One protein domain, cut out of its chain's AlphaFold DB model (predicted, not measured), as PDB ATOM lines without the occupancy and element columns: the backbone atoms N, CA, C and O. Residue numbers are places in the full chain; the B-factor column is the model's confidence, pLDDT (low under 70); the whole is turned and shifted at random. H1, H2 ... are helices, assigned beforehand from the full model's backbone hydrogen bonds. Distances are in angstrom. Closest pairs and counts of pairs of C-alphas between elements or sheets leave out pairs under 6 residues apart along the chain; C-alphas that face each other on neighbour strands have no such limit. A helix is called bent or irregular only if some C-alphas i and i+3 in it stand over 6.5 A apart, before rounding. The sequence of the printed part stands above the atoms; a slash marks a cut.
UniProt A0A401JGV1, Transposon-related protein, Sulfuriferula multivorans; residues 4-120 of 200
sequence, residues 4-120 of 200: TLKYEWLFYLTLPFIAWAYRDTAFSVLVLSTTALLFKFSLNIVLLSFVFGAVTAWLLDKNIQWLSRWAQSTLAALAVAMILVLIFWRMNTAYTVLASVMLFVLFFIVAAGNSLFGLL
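AT A GLANCE: This is residues 4 to 120 of the 200 residues of the protein "Transposon-related protein" of Sulfuriferula multivorans (UniProt A0A401JGV1). Three helices, H5, H6 and H3, stand side by side in a slab; beyond H3, H2 and H1 form a V that closes at their link, making a triangle of centres with H3. Short H4 lies near one end of the slab, in the link from H3 to H5. The 117 printed residues hold six named helices, H1 to H6 in chain order, and no named strand: an all helix domain. It is compact, with a radius of gyration of the C-alphas of 15.5 A and spans of 38 by 36 by 22 A.

HOW THE PARTS SIT: Start at H1, residues 5 to 21; its residues 18 to 21 alone touch H2, residues 26 to 40, closest at the C-alphas of Ala 21 and Phe 27, 5.1 A. This hairpin has a tilt of 36 degrees, only just steep. H2 forms the next hairpin with H3, residues 45 to 61, at a shallow tilt of 20 degrees; the closest C-alphas are Val 31 and Val 51, 6.4 A. H3 touches the hub, H6, residues 97 to 111, the same way at 30 degrees, a shallow tilt, closest at the C-alphas of Thr 56 and Phe 108, 5.7 A. H4, residues 65 to 71, only just touches H6, with 3 pairs of C-alphas within 8 A, Ala 71 and Ile 109 closest at 5.0 A. H5, residues 74 to 90, forms a hairpin with H6, C-alphas 80 and 106 closest at 5.5 A. H3 and H5 are apart. Every O i to N i+4 pair is within hydrogen-bond range in H2, H3, H4, H5 and H6; in H1, 11 of 13 are.

IN THESE COORDINATES: Find C-alpha 5 at (208.087, 125.945, 196.223); H1 runs 24.3 A from there, with a kink of 33 degrees near residue 14, and is only just irregular: C-alphas 13 and 16 are 6.8 A apart. H2 spans 20.4 A, H3 24.5 A and H5 24.0 A. H6 runs 20.4 A to C-alpha 111 at (194.057, 106.730, 202.513).

THE WHOLE: The C-alphas of Arg 23 and Trp 89, the two farthest apart, are 42.3 A apart. The printed part has no cut, and no link is long. Look in the B-factor column for pLDDT under 70 at 36 residues, among them residues 14 to 43.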
ATOM      1  N   THR A   4     207.866 123.860 192.487       55.69
ATOM      2  CA  THR A   4     206.914 123.446 193.540       55.69
ATOM      3  C   THR A   4     206.874 124.379 194.745       55.69
ATOM      4  O   THR A   4     205.815 124.528 195.347       55.69
ATOM      5  N   LEU A   5     207.972 125.087 195.039       67.44
ATOM      6  CA  LEU A   5     208.087 125.945 196.223       67.44
ATOM      7  C   LEU A   5     206.991 127.024 196.260       67.44
ATOM      8  O   LEU A   5     206.374 127.252 197.294       67.44
ATOM      9  N   LYS A   6     206.678 127.639 195.111       70.62
ATOM     10  CA  LYS A   6     205.580 128.612 194.999       70.62
ATOM     11  C   LYS A   6     204.234 128.022 195.443       70.62
ATOM     12  O   LYS A   6     203.467 128.704 196.118       70.62
ATOM     13  N   TYR A   7     203.944 126.780 195.055       69.38
ATOM     14  CA  TYR A   7     202.692 126.107 195.407       69.38
ATOM     15  C   TYR A   7     202.680 125.650 196.867       69.38
ATOM     16  O   TYR A   7     201.638 125.743 197.504       69.38
ATOM     17  N   GLU A   8     203.822 125.221 197.407       66.75
ATOM     18  CA  GLU A   8     203.966 124.883 198.827       66.75
ATOM     19  C   GLU A   8     203.703 126.096 199.718       66.75
ATOM     20  O   GLU A   8     202.862 126.020 200.608       66.75
ATOM     21  N   TRP A   9     204.330 127.246 199.440       73.50
ATOM     22  CA  TRP A   9     204.055 128.482 200.182       73.50
ATOM     23  C   TRP A   9     202.593 128.897 200.081       73.50
ATOM     24  O   TRP A   9     201.990 129.249 201.091       73.50
ATOM     25  N   LEU A  10     202.004 128.827 198.883       68.94
ATOM     26  CA  LEU A  10     200.591 129.149 198.705       68.94
ATOM     27  C   LEU A  10     199.698 128.216 199.535       68.94
ATOM     28  O   LEU A  10     198.780 128.693 200.192       68.94
ATOM     29  N   PHE A  11     199.986 126.913 199.552       67.69
ATOM     30  CA  PHE A  11     199.271 125.940 200.377       67.69
ATOM     31  C   PHE A  11     199.447 126.210 201.877       67.69
ATOM     32  O   PHE A  11     198.471 126.232 202.620       67.69
ATOM     33  N   TYR A  12     200.668 126.485 202.340       71.56
ATOM     34  CA  TYR A  12     200.905 126.819 203.746       71.56
ATOM     35  C   TYR A  12     200.169 128.091 204.172       71.56
ATOM     36  O   TYR A  12     199.634 128.143 205.277       71.56
ATOM     37  N   LEU A  13     200.077 129.088 203.289       74.00
ATOM     38  CA  LEU A  13     199.311 130.306 203.542       74.00
ATOM     39  C   LEU A  13     197.799 130.064 203.590       74.00
ATOM     40  O   LEU A  13     197.105 130.816 204.269       74.00
ATOM     41  N   THR A  14     197.269 129.034 202.919       69.25
ATOM     42  CA  THR A  14     195.839 128.699 203.001       69.25
ATOM     43  C   THR A  14     195.480 127.867 204.234       69.25
ATOM     44  O   THR A  14     194.323 127.902 204.652       69.25
ATOM     45  N   LEU A  15     196.435 127.179 204.876       69.00
ATOM     46  CA  LEU A  15     196.175 126.330 206.051       69.00
ATOM     47  C   LEU A  15     195.457 127.034 207.220       69.00
ATOM     48  O   LEU A  15     194.521 126.433 207.747       69.00
ATOM     49  N   PRO A  16     195.799 128.272 207.632       69.12
ATOM     50  CA  PRO A  16     195.077 128.964 208.702       69.12
ATOM     51  C   PRO A  16     193.603 129.200 208.354       69.12
ATOM     52  O   PRO A  16     192.726 129.035 209.200       69.12
ATOM     53  N   PHE A  17     193.323 129.524 207.089       68.06
ATOM     54  CA  PHE A  17     191.963 129.714 206.593       68.06
ATOM     55  C   PHE A  17     191.199 128.389 206.543       68.06
ATOM     56  O   PHE A  17     190.032 128.349 206.919       68.06
ATOM     57  N   ILE A  18     191.862 127.295 206.149       66.00
ATOM     58  CA  ILE A  18     191.300 125.936 206.173       66.00
ATOM     59  C   ILE A  18     190.979 125.503 207.604       66.00
ATOM     60  O   ILE A  18     189.878 125.022 207.860       66.00
ATOM     61  N   ALA A  19     191.905 125.706 208.543       67.38
ATOM     62  CA  ALA A  19     191.725 125.353 209.948       67.38
ATOM     63  C   ALA A  19     190.568 126.133 210.588       67.38
ATOM     64  O   ALA A  19     189.760 125.560 211.317       67.38
ATOM     65  N   TRP A  20     190.439 127.423 210.265       65.00
ATOM     66  CA  TRP A  20     189.301 128.242 210.679       65.00
ATOM     67  C   TRP A  20     187.978 127.771 210.047       65.00
ATOM     68  O   TRP A  20     186.940 127.745 210.708       65.00
ATOM     69  N   ALA A  21     188.019 127.333 208.786       63.03
ATOM     70  CA  ALA A  21     186.866 126.875 208.015       63.03
ATOM     71  C   ALA A  21     186.389 125.439 208.340       63.03
ATOM     72  O   ALA A  21     185.305 125.034 207.916       63.03
ATOM     73  N   TYR A  22     187.151 124.658 209.110       61.41
ATOM     74  CA  TYR A  22     186.877 123.242 209.400       61.41
ATOM     75  C   TYR A  22     185.677 122.998 210.352       61.41
ATOM     76  O   TYR A  22     185.511 121.904 210.876       61.41
ATOM     77  N   ARG A  23     184.813 123.996 210.603       59.56
ATOM     78  CA  ARG A  23     183.722 123.905 211.597       59.56
ATOM     79  C   ARG A  23     182.322 123.522 211.089       59.56
ATOM     80  O   ARG A  23     181.449 123.414 211.931       59.56
ATOM     81  N   ASP A  24     182.117 123.320 209.780       64.00
ATOM     82  CA  ASP A  24     181.179 122.344 209.144       64.00
ATOM     83  C   ASP A  24     180.835 122.754 207.694       64.00
ATOM     84  O   ASP A  24     180.882 121.940 206.775       64.00
ATOM     85  N   THR A  25     180.521 124.030 207.447       57.53
ATOM     86  CA  THR A  25     180.098 124.539 206.119       57.53
ATOM     87  C   THR A  25     181.209 125.258 205.362       57.53
ATOM     88  O   THR A  25     181.224 125.278 204.130       57.53
ATOM     89  N   ALA A  26     182.181 125.816 206.079       54.44
ATOM     90  CA  ALA A  26     183.224 126.636 205.486       54.44
ATOM     91  C   ALA A  26     184.294 125.811 204.746       54.44
ATOM     92  O   ALA A  26     184.851 126.315 203.778       54.44
ATOM     93  N   PHE A  27     184.530 124.538 205.092       64.00
ATOM     94  CA  PHE A  27     185.423 123.656 204.325       64.00
ATOM     95  C   PHE A  27     184.872 123.372 202.922       64.00
ATOM     96  O   PHE A  27     185.589 123.526 201.936       64.00
ATOM     97  N   SER A  28     183.579 123.055 202.812       57.78
ATOM     98  CA  SER A  28     182.903 122.895 201.519       57.78
ATOM     99  C   SER A  28     182.938 124.187 200.701       57.78
ATOM    100  O   SER A  28     183.187 124.138 199.501       57.78
ATOM    101  N   VAL A  29     182.760 125.351 201.339       58.69
ATOM    102  CA  VAL A  29     182.871 126.670 200.687       58.69
ATOM    103  C   VAL A  29     184.310 126.982 200.267       58.69
ATOM    104  O   VAL A  29     184.526 127.563 199.208       58.69
ATOM    105  N   LEU A  30     185.311 126.578 201.047       64.12
ATOM    106  CA  LEU A  30     186.726 126.788 200.747       64.12
ATOM    107  C   LEU A  30     187.185 125.881 199.602       64.12
ATOM    108  O   LEU A  30     187.857 126.351 198.688       64.12
ATOM    109  N   VAL A  31     186.736 124.624 199.580       65.25
ATOM    110  CA  VAL A  31     186.914 123.700 198.451       65.25
ATOM    111  C   VAL A  31     186.192 124.222 197.208       65.25
ATOM    112  O   VAL A  31     186.793 124.279 196.140       65.25
ATOM    113  N   LEU A  32     184.941 124.681 197.320       62.34
ATOM    114  CA  LEU A  32     184.186 125.255 196.197       62.34
ATOM    115  C   LEU A  32     184.819 126.543 195.660       62.34
ATOM    116  O   LEU A  32     184.892 126.722 194.448       62.34
ATOM    117  N   SER A  33     185.315 127.422 196.530       57.97
ATOM    118  CA  SER A  33     185.956 128.681 196.132       57.97
ATOM    119  C   SER A  33     187.346 128.466 195.540       57.97
ATOM    120  O   SER A  33     187.651 129.069 194.513       57.97
ATOM    121  N   THR A  34     188.164 127.559 196.087       62.38
ATOM    122  CA  THR A  34     189.424 127.151 195.437       62.38
ATOM    123  C   THR A  34     189.152 126.485 194.092       62.38
ATOM    124  O   THR A  34     189.792 126.844 193.110       62.38
ATOM    125  N   THR A  35     188.140 125.620 193.988       60.78
ATOM    126  CA  THR A  35     187.718 125.020 192.711       60.78
ATOM    127  C   THR A  35     187.250 126.084 191.706       60.78
ATOM    128  O   THR A  35     187.690 126.082 190.560       60.78
ATOM    129  N   ALA A  36     186.433 127.058 192.122       58.94
ATOM    130  CA  ALA A  36     185.957 128.148 191.265       58.94
ATOM    131  C   ALA A  36     187.091 129.077 190.791       58.94
ATOM    132  O   ALA A  36     187.109 129.506 189.635       58.94
ATOM    133  N   LEU A  37     188.071 129.357 191.655       58.22
ATOM    134  CA  LEU A  37     189.262 130.125 191.290       58.22
ATOM    135  C   LEU A  37     190.139 129.369 190.277       58.22
ATOM    136  O   LEU A  37     190.684 130.002 189.374       58.22
ATOM    137  N   LEU A  38     190.205 128.034 190.354       62.19
ATOM    138  CA  LEU A  38     190.928 127.197 189.385       62.19
ATOM    139  C   LEU A  38     190.311 127.203 187.991       62.19
ATOM    140  O   LEU A  38     191.040 127.258 187.002       62.19
ATOM    141  N   PHE A  39     188.981 127.186 187.895       58.94
ATOM    142  CA  PHE A  39     188.300 127.307 186.605       58.94
ATOM    143  C   PHE A  39     188.464 128.705 185.989       58.94
ATOM    144  O   PHE A  39     188.516 128.827 184.767       58.94
ATOM    145  N   LYS A  40     188.590 129.756 186.812       56.59
ATOM    146  CA  LYS A  40     188.691 131.148 186.344       56.59
ATOM    147  C   LYS A  40     190.105 131.573 185.925       56.59
ATOM    148  O   LYS A  40     190.235 132.371 185.004       56.59
ATOM    149  N   PHE A  41     191.154 131.071 186.581       54.69
ATOM    150  CA  PHE A  41     192.535 131.564 186.415       54.69
ATOM    151  C   PHE A  41     193.487 130.614 185.671       54.69
ATOM    152  O   PHE A  41     194.695 130.833 185.705       54.69
ATOM    153  N   SER A  42     192.945 129.632 184.938       61.09
ATOM    154  CA  SER A  42     193.608 128.477 184.297       61.09
ATOM    155  C   SER A  42     193.733 127.254 185.209       61.09
ATOM    156  O   SER A  42     194.202 127.340 186.345       61.09
ATOM    157  N   LEU A  43     193.298 126.097 184.689       60.12
ATOM    158  CA  LEU A  43     193.330 124.815 185.389       60.12
ATOM    159  C   LEU A  43     194.775 124.423 185.697       60.12
ATOM    160  O   LEU A  43     195.478 123.835 184.874       60.12
ATOM    161  N   ASN A  44     195.212 124.734 186.911       75.62
ATOM    162  CA  ASN A  44     196.503 124.305 187.405       75.62
ATOM    163  C   ASN A  44     196.367 122.920 188.039       75.62
ATOM    164  O   ASN A  44     195.748 122.747 189.089       75.62
ATOM    165  N   ILE A  45     196.965 121.930 187.387       79.38
ATOM    166  CA  ILE A  45     196.841 120.517 187.750       79.38
ATOM    167  C   ILE A  45     197.395 120.239 189.153       79.38
ATOM    168  O   ILE A  45     196.842 119.422 189.882       79.38
ATOM    169  N   VAL A  46     198.421 120.985 189.571       76.31
ATOM    170  CA  VAL A  46     198.986 120.887 190.922       76.31
ATOM    171  C   VAL A  46     197.950 121.302 191.967       76.31
ATOM    172  O   VAL A  46     197.753 120.606 192.959       76.31
ATOM    173  N   LEU A  47     197.231 122.399 191.727       75.81
ATOM    174  CA  LEU A  47     196.169 122.859 192.623       75.81
ATOM    175  C   LEU A  47     194.955 121.918 192.623       75.81
ATOM    176  O   LEU A  47     194.347 121.714 193.673       75.81
ATOM    177  N   LEU A  48     194.647 121.279 191.491       81.38
ATOM    178  CA  LEU A  48     193.626 120.229 191.428       81.38
ATOM    179  C   LEU A  48     193.973 119.043 192.347       81.38
ATOM    180  O   LEU A  48     193.091 118.514 193.019       81.38
ATOM    181  N   SER A  49     195.251 118.654 192.446       83.06
ATOM    182  CA  SER A  49     195.686 117.605 193.381       83.06
ATOM    183  C   SER A  49     195.442 117.978 194.850       83.06
ATOM    184  O   SER A  49     195.055 117.118 195.639       83.06
ATOM    185  N   PHE A  50     195.600 119.254 195.221       77.88
ATOM    186  CA  PHE A  50     195.266 119.727 196.570       77.88
ATOM    187  C   PHE A  50     193.760 119.654 196.850       77.88
ATOM    188  O   PHE A  50     193.363 119.218 197.930       77.88
ATOM    189  N   VAL A  51     192.922 120.014 195.871       80.62
ATOM    190  CA  VAL A  51     191.460 119.856 195.972       80.62
ATOM    191  C   VAL A  51     191.093 118.388 196.172       80.62
ATOM    192  O   VAL A  51     190.320 118.064 197.067       80.62
ATOM    193  N   PHE A  52     191.689 117.483 195.396       86.88
ATOM    194  CA  PHE A  52     191.490 116.046 195.558       86.88
ATOM    195  C   PHE A  52     191.890 115.542 196.948       86.88
ATOM    196  O   PHE A  52     191.115 114.814 197.564       86.88
ATOM    197  N   GLY A  53     193.024 115.989 197.493       84.75
ATOM    198  CA  GLY A  53     193.412 115.676 198.872       84.75
ATOM    199  C   GLY A  53     192.405 116.184 199.912       84.75
ATOM    200  O   GLY A  53     192.050 115.453 200.838       84.75
ATOM    201  N   ALA A  54     191.888 117.403 199.736       80.25
ATOM    202  CA  ALA A  54     190.862 117.982 200.602       80.25
ATOM    203  C   ALA A  54     189.541 117.190 200.544       80.25
ATOM    204  O   ALA A  54     188.952 116.881 201.581       80.25
ATOM    205  N   VAL A  55     189.105 116.802 199.342       83.88
ATOM    206  CA  VAL A  55     187.924 115.952 199.137       83.88
ATOM    207  C   VAL A  55     188.115 114.584 199.792       83.88
ATOM    208  O   VAL A  55     187.208 114.118 200.477       83.88
ATOM    209  N   THR A  56     189.287 113.952 199.645       87.69
ATOM    210  CA  THR A  56     189.608 112.691 200.334       87.69
ATOM    211  C   THR A  56     189.471 112.838 201.846       87.69
ATOM    212  O   THR A  56     188.784 112.029 202.462       87.69
ATOM    213  N   ALA A  57     190.070 113.872 202.443       84.00
ATOM    214  CA  ALA A  57     189.986 114.101 203.884       84.00
ATOM    215  C   ALA A  57     188.531 114.258 204.356       84.00
ATOM    216  O   ALA A  57     188.122 113.603 205.310       84.00
ATOM    217  N   TRP A  58     187.731 115.050 203.640       81.88
ATOM    218  CA  TRP A  58     186.315 115.249 203.954       81.88
ATOM    219  C   TRP A  58     185.479 113.969 203.829       81.88
ATOM    220  O   TRP A  58     184.661 113.679 204.699       81.88
ATOM    221  N   LEU A  59     185.700 113.172 202.780       85.12
ATOM    222  CA  LEU A  59     185.011 111.890 202.598       85.12
ATOM    223  C   LEU A  59     185.334 110.894 203.719       85.12
ATOM    224  O   LEU A  59     184.451 110.147 204.144       85.12
ATOM    225  N   LEU A  60     186.585 110.879 204.186       85.56
ATOM    226  CA  LEU A  60     187.018 110.008 205.278       85.56
ATOM    227  C   LEU A  60     186.480 110.478 206.637       85.56
ATOM    228  O   LEU A  60     186.047 109.642 207.426       85.56
ATOM    229  N   ASP A  61     186.429 111.789 206.881       84.38
ATOM    230  CA  ASP A  61     185.881 112.384 208.109       84.38
ATOM    231  C   ASP A  61     184.379 112.098 208.279       84.38
ATOM    232  O   ASP A  61     183.931 111.702 209.355       84.38
ATOM    233  N   LYS A  62     183.597 112.160 207.188       82.50
ATOM    234  CA  LYS A  62     182.166 111.793 207.203       82.50
ATOM    235  C   LYS A  62     181.905 110.310 207.498       82.50
ATOM    236  O   LYS A  62     180.747 109.930 207.666       82.50
ATOM    237  N   ASN A  63     182.949 109.477 207.552       80.19
ATOM    238  CA  ASN A  63     182.908 108.062 207.920       80.19
ATOM    239  C   ASN A  63     181.794 107.268 207.208       80.19
ATOM    240  O   ASN A  63     181.036 106.497 207.806       80.19
ATOM    241  N   ILE A  64     181.672 107.481 205.895       86.25
ATOM    242  CA  ILE A  64     180.664 106.827 205.061       86.25
ATOM    243  C   ILE A  64     180.999 105.330 204.970       86.25
ATOM    244  O   ILE A  64     181.878 104.912 204.213       86.25
ATOM    245  N   GLN A  65     180.285 104.508 205.743       86.75
ATOM    246  CA  GLN A  65     180.656 103.106 205.966       86.75
ATOM    247  C   GLN A  65     180.746 102.274 204.681       86.75
ATOM    248  O   GLN A  65     181.671 101.477 204.536       86.75
ATOM    249  N   TRP A  66     179.802 102.434 203.747       90.69
ATOM    250  CA  TRP A  66     179.795 101.649 202.506       90.69
ATOM    251  C   TRP A  66     181.022 101.956 201.637       90.69
ATOM    252  O   TRP A  66     181.633 101.041 201.086       90.69
ATOM    253  N   LEU A  67     181.415 103.231 201.576       90.25
ATOM    254  CA  LEU A  67     182.542 103.705 200.784       90.25
ATOM    255  C   LEU A  67     183.867 103.220 201.378       90.25
ATOM    256  O   LEU A  67     184.720 102.724 200.647       90.25
ATOM    257  N   SER A  68     184.008 103.296 202.704       87.81
ATOM    258  CA  SER A  68     185.184 102.793 203.424       87.81
ATOM    259  C   SER A  68     185.358 101.276 203.246       87.81
ATOM    260  O   SER A  68     186.433 100.812 202.867       87.81
ATOM    261  N   ARG A  69     184.276 100.494 203.394       91.00
ATOM    262  CA  ARG A  69     184.306  99.036 203.162       91.00
ATOM    263  C   ARG A  69     184.673  98.685 201.723       91.00
ATOM    264  O   ARG A  69     185.471  97.777 201.500       91.00
ATOM    265  N   TRP A  70     184.108  99.397 200.746       93.56
ATOM    266  CA  TRP A  70     184.466  99.202 199.342       93.56
ATOM    267  C   TRP A  70     185.940  99.530 199.101       93.56
ATOM    268  O   TRP A  70     186.651  98.724 198.504       93.56
ATOM    269  N   ALA A  71     186.424 100.660 199.617       92.38
ATOM    270  CA  ALA A  71     187.804 101.087 199.442       92.38
ATOM    271  C   ALA A  71     188.801 100.103 200.071       92.38
ATOM    272  O   ALA A  71     189.869  99.896 199.512       92.38
ATOM    273  N   GLN A  72     188.452  99.428 201.167       92.38
ATOM    274  CA  GLN A  72     189.291  98.400 201.802       92.38
ATOM    275  C   GLN A  72     189.185  97.010 201.144       92.38
ATOM    276  O   GLN A  72     189.898  96.086 201.532       92.38
ATOM    277  N   SER A  73     188.314  96.837 200.148       94.50
ATOM    278  CA  SER A  73     188.101  95.547 199.490       94.50
ATOM    279  C   SER A  73     189.274  95.115 198.600       94.50
ATOM    280  O   SER A  73     190.084  95.919 198.125       94.50
ATOM    281  N   THR A  74     189.332  93.816 198.301       93.25
ATOM    282  CA  THR A  74     190.270  93.252 197.316       93.25
ATOM    283  C   THR A  74     190.006  93.775 195.905       93.25
ATOM    284  O   THR A  74     190.950  93.987 195.148       93.25
ATOM    285  N   LEU A  75     188.744  94.053 195.560       94.44
ATOM    286  CA  LEU A  75     188.369  94.662 194.280       94.44
ATOM    287  C   LEU A  75     188.958  96.066 194.130       94.44
ATOM    288  O   LEU A  75     189.483  96.393 193.068       94.44
ATOM    289  N   ALA A  76     188.936  96.876 195.190       94.62
ATOM    290  CA  ALA A  76     189.581  98.187 195.184       94.62
ATOM    291  C   ALA A  76     191.108  98.070 195.034       94.62
ATOM    292  O   ALA A  76     191.706  98.836 194.281       94.62
ATOM    293  N   ALA A  77     191.740  97.072 195.660       94.50
ATOM    294  CA  ALA A  77     193.170  96.815 195.472       94.50
ATOM    295  C   ALA A  77     193.511  96.413 194.020       94.50
ATOM    296  O   ALA A  77     194.495  96.897 193.460       94.50
ATOM    297  N   LEU A  78     192.677  95.583 193.382       95.25
ATOM    298  CA  LEU A  78     192.813  95.243 191.960       95.25
ATOM    299  C   LEU A  78     192.588  96.458 191.055       95.25
ATOM    300  O   LEU A  78     193.330  96.646 190.091       95.25
ATOM    301  N   ALA A  79     191.611  97.310 191.377       94.94
ATOM    302  CA  ALA A  79     191.377  98.556 190.656       94.94
ATOM    303  C   ALA A  79     192.599  99.484 190.740       94.94
ATOM    304  O   ALA A  79     193.024 100.022 189.723       94.94
ATOM    305  N   VAL A  80     193.224  99.610 191.918       94.81
ATOM    306  CA  VAL A  80     194.480 100.360 192.085       94.81
ATOM    307  C   VAL A  80     195.601  99.772 191.232       94.81
ATOM    308  O   VAL A  80     196.287 100.520 190.536       94.81
ATOM    309  N   ALA A  81     195.777  98.449 191.236       94.19
ATOM    310  CA  ALA A  81     196.785  97.796 190.406       94.19
ATOM    311  C   ALA A  81     196.552  98.068 188.908       94.19
ATOM    312  O   ALA A  81     197.488  98.412 188.188       94.19
ATOM    313  N   MET A  82     195.300  97.998 188.447       94.81
ATOM    314  CA  MET A  82     194.929  98.322 187.068       94.81
ATOM    315  C   MET A  82     195.198  99.794 186.731       94.81
ATOM    316  O   MET A  82     195.763 100.086 185.680       94.81
ATOM    317  N   ILE A  83     194.838 100.720 187.626       94.56
ATOM    318  CA  ILE A  83     195.110 102.152 187.462       94.56
ATOM    319  C   ILE A  83     196.616 102.401 187.328       94.56
ATOM    320  O   ILE A  83     197.028 103.124 186.424       94.56
ATOM    321  N   LEU A  84     197.442 101.774 188.172       93.19
ATOM    322  CA  LEU A  84     198.899 101.888 188.090       93.19
ATOM    323  C   LEU A  84     199.426 101.418 186.732       93.19
ATOM    324  O   LEU A  84     200.194 102.138 186.095       93.19
ATOM    325  N   VAL A  85     198.973 100.256 186.251       94.12
ATOM    326  CA  VAL A  85     199.354  99.743 184.925       94.12
ATOM    327  C   VAL A  85     198.951 100.721 183.820       94.12
ATOM    328  O   VAL A  85     199.759 101.019 182.944       94.12
ATOM    329  N   LEU A  86     197.732 101.267 183.868       92.88
ATOM    330  CA  LEU A  86     197.255 102.234 182.875       92.88
ATOM    331  C   LEU A  86     198.070 103.528 182.881       92.88
ATOM    332  O   LEU A  86     198.392 104.034 181.805       92.88
ATOM    333  N   ILE A  87     198.430 104.042 184.060       91.94
ATOM    334  CA  ILE A  87     199.280 105.229 184.188       91.94
ATOM    335  C   ILE A  87     200.632 104.967 183.518       91.94
ATOM    336  O   ILE A  87     201.010 105.719 182.624       91.94
ATOM    337  N   PHE A  88     201.325 103.884 183.877       89.38
ATOM    338  CA  PHE A  88     202.651 103.592 183.319       89.38
ATOM    339  C   PHE A  88     202.630 103.243 181.826       89.38
ATOM    340  O   PHE A  88     203.596 103.529 181.127       89.38
ATOM    341  N   TRP A  89     201.550 102.638 181.328       91.94
ATOM    342  CA  TRP A  89     201.452 102.243 179.921       91.94
ATOM    343  C   TRP A  89     201.036 103.392 179.001       91.94
ATOM    344  O   TRP A  89     201.534 103.510 177.884       91.94
ATOM    345  N   ARG A  90     200.040 104.192 179.405       89.69
ATOM    346  CA  ARG A  90     199.362 105.145 178.508       89.69
ATOM    347  C   ARG A  90     199.721 106.599 178.765       89.69
ATOM    348  O   ARG A  90     199.521 107.415 177.868       89.69
ATOM    349  N   MET A  91     200.169 106.954 179.969       86.06
ATOM    350  CA  MET A  91     200.373 108.356 180.327       86.06
ATOM    351  C   MET A  91     201.833 108.753 180.120       86.06
ATOM    352  O   MET A  91     202.721 108.315 180.841       86.06
ATOM    353  N   ASN A  92     202.067 109.667 179.177       83.88
ATOM    354  CA  ASN A  92     203.391 110.264 178.962       83.88
ATOM    355  C   ASN A  92     203.719 111.362 179.986       83.88
ATOM    356  O   ASN A  92     204.857 111.812 180.080       83.88
ATOM    357  N   THR A  93     202.717 111.842 180.727       82.81
ATOM    358  CA  THR A  93     202.884 112.885 181.740       82.81
ATOM    359  C   THR A  93     201.852 112.747 182.853       82.81
ATOM    360  O   THR A  93     200.692 112.410 182.609       82.81
ATOM    361  N   ALA A  94     202.278 113.050 184.079       77.88
ATOM    362  CA  ALA A  94     201.403 113.132 185.246       77.88
ATOM    363  C   ALA A  94     200.581 114.436 185.274       77.88
ATOM    364  O   ALA A  94     199.589 114.530 185.990       77.88
ATOM    365  N   TYR A  95     200.955 115.432 184.466       82.62
ATOM    366  CA  TYR A  95     200.277 116.725 184.389       82.62
ATOM    367  C   TYR A  95     199.132 116.686 183.373       82.62
ATOM    368  O   TYR A  95     199.083 117.480 182.437       82.62
ATOM    369  N   THR A  96     198.190 115.758 183.556       86.75
ATOM    370  CA  THR A  96     196.893 115.780 182.863       86.75
ATOM    371  C   THR A  96     195.752 115.644 183.863       86.75
ATOM    372  O   THR A  96     195.916 115.068 184.942       86.75
ATOM    373  N   VAL A  97     194.570 116.150 183.503       87.56
ATOM    374  CA  VAL A  97     193.359 115.982 184.322       87.56
ATOM    375  C   VAL A  97     193.046 114.495 184.514       87.56
ATOM    376  O   VAL A  97     192.781 114.071 185.635       87.56
ATOM    377  N   LEU A  98     193.164 113.688 183.453       90.38
ATOM    378  CA  LEU A  98     192.923 112.244 183.514       90.38
ATOM    379  C   LEU A  98     193.879 111.540 184.488       90.38
ATOM    380  O   LEU A  98     193.419 110.814 185.367       90.38
ATOM    381  N   ALA A  99     195.189 111.796 184.382       90.75
ATOM    382  CA  ALA A  99     196.174 111.229 185.303       90.75
ATOM    383  C   ALA A  99     195.914 111.673 186.751       90.75
ATOM    384  O   ALA A  99     196.036 110.873 187.674       90.75
ATOM    385  N   SER A 100     195.482 112.920 186.955       89.44
ATOM    386  CA  SER A 100     195.167 113.445 188.287       89.44
ATOM    387  C   SER A 100     193.958 112.759 188.915       89.44
ATOM    388  O   SER A 100     193.995 112.430 190.095       89.44
ATOM    389  N   VAL A 101     192.903 112.507 188.134       91.94
ATOM    390  CA  VAL A 101     191.720 111.762 188.597       91.94
ATOM    391  C   VAL A 101     192.092 110.317 188.931       91.94
ATOM    392  O   VAL A 101     191.697 109.804 189.974       91.94
ATOM    393  N   MET A 102     192.894 109.667 188.085       93.81
ATOM    394  CA  MET A 102     193.391 108.312 188.338       93.81
ATOM    395  C   MET A 102     194.212 108.235 189.633       93.81
ATOM    396  O   MET A 102     193.985 107.354 190.462       93.81
ATOM    397  N   LEU A 103     195.127 109.187 189.837       92.56
ATOM    398  CA  LEU A 103     195.915 109.292 191.065       92.56
ATOM    399  C   LEU A 103     195.038 109.601 192.281       92.56
ATOM    400  O   LEU A 103     195.261 109.020 193.336       92.56
ATOM    401  N   PHE A 104     194.020 110.452 192.147       93.25
ATOM    402  CA  PHE A 104     193.062 110.713 193.221       93.25
ATOM    403  C   PHE A 104     192.357 109.438 193.680       93.25
ATOM    404  O   PHE A 104     192.333 109.165 194.877       93.25
ATOM    405  N   VAL A 105     191.835 108.630 192.751       94.19
ATOM    406  CA  VAL A 105     191.181 107.354 193.094       94.19
ATOM    407  C   VAL A 105     192.160 106.426 193.814       94.19
ATOM    408  O   VAL A 105     191.814 105.848 194.845       94.19
ATOM    409  N   LEU A 106     193.395 106.329 193.317       94.81
ATOM    410  CA  LEU A 106     194.449 105.543 193.953       94.81
ATOM    411  C   LEU A 106     194.724 106.011 195.387       94.81
ATOM    412  O   LEU A 106     194.672 105.207 196.317       94.81
ATOM    413  N   PHE A 107     194.995 107.303 195.577       92.75
ATOM    414  CA  PHE A 107     195.314 107.862 196.890       92.75
ATOM    415  C   PHE A 107     194.128 107.805 197.848       92.75
ATOM    416  O   PHE A 107     194.337 107.543 199.027       92.75
ATOM    417  N   PHE A 108     192.897 107.978 197.363       94.25
ATOM    418  CA  PHE A 108     191.691 107.807 198.167       94.25
ATOM    419  C   PHE A 108     191.586 106.381 198.720       94.25
ATOM    420  O   PHE A 108     191.405 106.209 199.922       94.25
ATOM    421  N   ILE A 109     191.755 105.360 197.870       94.50
ATOM    422  CA  ILE A 109     191.691 103.947 198.279       94.50
ATOM    423  C   ILE A 109     192.769 103.622 199.323       94.50
ATOM    424  O   ILE A 109     192.492 102.965 200.328       94.50
ATOM    425  N   VAL A 110     193.993 104.116 199.112       92.88
ATOM    426  CA  VAL A 110     195.099 103.940 200.063       92.88
ATOM    427  C   VAL A 110     194.822 104.670 201.383       92.88
ATOM    428  O   VAL A 110     194.969 104.078 202.451       92.88
ATOM    429  N   ALA A 111     194.370 105.925 201.332       91.69
ATOM    430  CA  ALA A 111     194.057 106.730 202.513       91.69
ATOM    431  C   ALA A 111     192.868 106.172 203.315       91.69
ATOM    432  O   ALA A 111     192.851 106.284 204.538       91.69
ATOM    433  N   ALA A 112     191.915 105.512 202.651       92.44
ATOM    434  CA  ALA A 112     190.802 104.805 203.287       92.44
ATOM    435  C   ALA A 112     191.222 103.524 204.039       92.44
ATOM    436  O   ALA A 112     190.379 102.877 204.667       92.44
ATOM    437  N   GLY A 113     192.505 103.148 203.991       90.44
ATOM    438  CA  GLY A 113     193.076 102.045 204.765       90.44
ATOM    439  C   GLY A 113     193.320 100.758 203.978       90.44
ATOM    440  O   GLY A 113     193.577  99.721 204.589       90.44
ATOM    441  N   ASN A 114     193.256 100.778 202.642       93.94
ATOM    442  CA  ASN A 114     193.592  99.592 201.857       93.94
ATOM    443  C   ASN A 114     195.095  99.281 201.950       93.94
ATOM    444  O   ASN A 114     195.942 100.122 201.660       93.94
ATOM    445  N   SER A 115     195.436  98.045 202.320       90.75
ATOM    446  CA  SER A 115     196.826  97.609 202.490       90.75
ATOM    447  C   SER A 115     197.518  97.175 201.190       90.75
ATOM    448  O   SER A 115     198.708  96.856 201.232       90.75
ATOM    449  N   LEU A 116     196.796  97.141 200.059       91.19
ATOM    450  CA  LEU A 116     197.221  96.588 198.764       91.19
ATOM    451  C   LEU A 116     197.855  95.202 198.925       91.19
ATOM    452  O   LEU A 116     199.049  95.013 198.700       91.19
ATOM    453  N   PHE A 117     197.049  94.237 199.377       91.75
ATOM    454  CA  PHE A 117     197.497  92.869 199.679       91.75
ATOM    455  C   PHE A 117     198.622  92.812 200.734       91.75
ATOM    456  O   PHE A 117     199.471  91.927 200.711       91.75
ATOM    457  N   GLY A 118     198.649  93.775 201.663       88.75
ATOM    458  CA  GLY A 118     199.665  93.873 202.716       88.75
ATOM    459  C   GLY A 118     200.968  94.571 202.309       88.75
ATOM    460  O   GLY A 118     201.817  94.798 203.173       88.75
ATOM    461  N   LEU A 119     201.131  94.969 201.042       90.38
ATOM    462  CA  LEU A 119     202.349  95.611 200.537       90.38
ATOM    463  C   LEU A 119     202.654  96.924 201.268       90.38
ATOM    464  O   LEU A 119     203.783  97.131 201.720       90.38
ATOM    465  N   LEU A 120     201.643  97.777 201.457       88.31
ATOM    466  CA  LEU A 120     201.802  99.088 202.105       88.31
ATOM    467  C   LEU A 120     202.029  98.987 203.620       88.31
ATOM    468  O   LEU A 120     202.586  99.894 204.235       88.31
TER     469      LEU A 120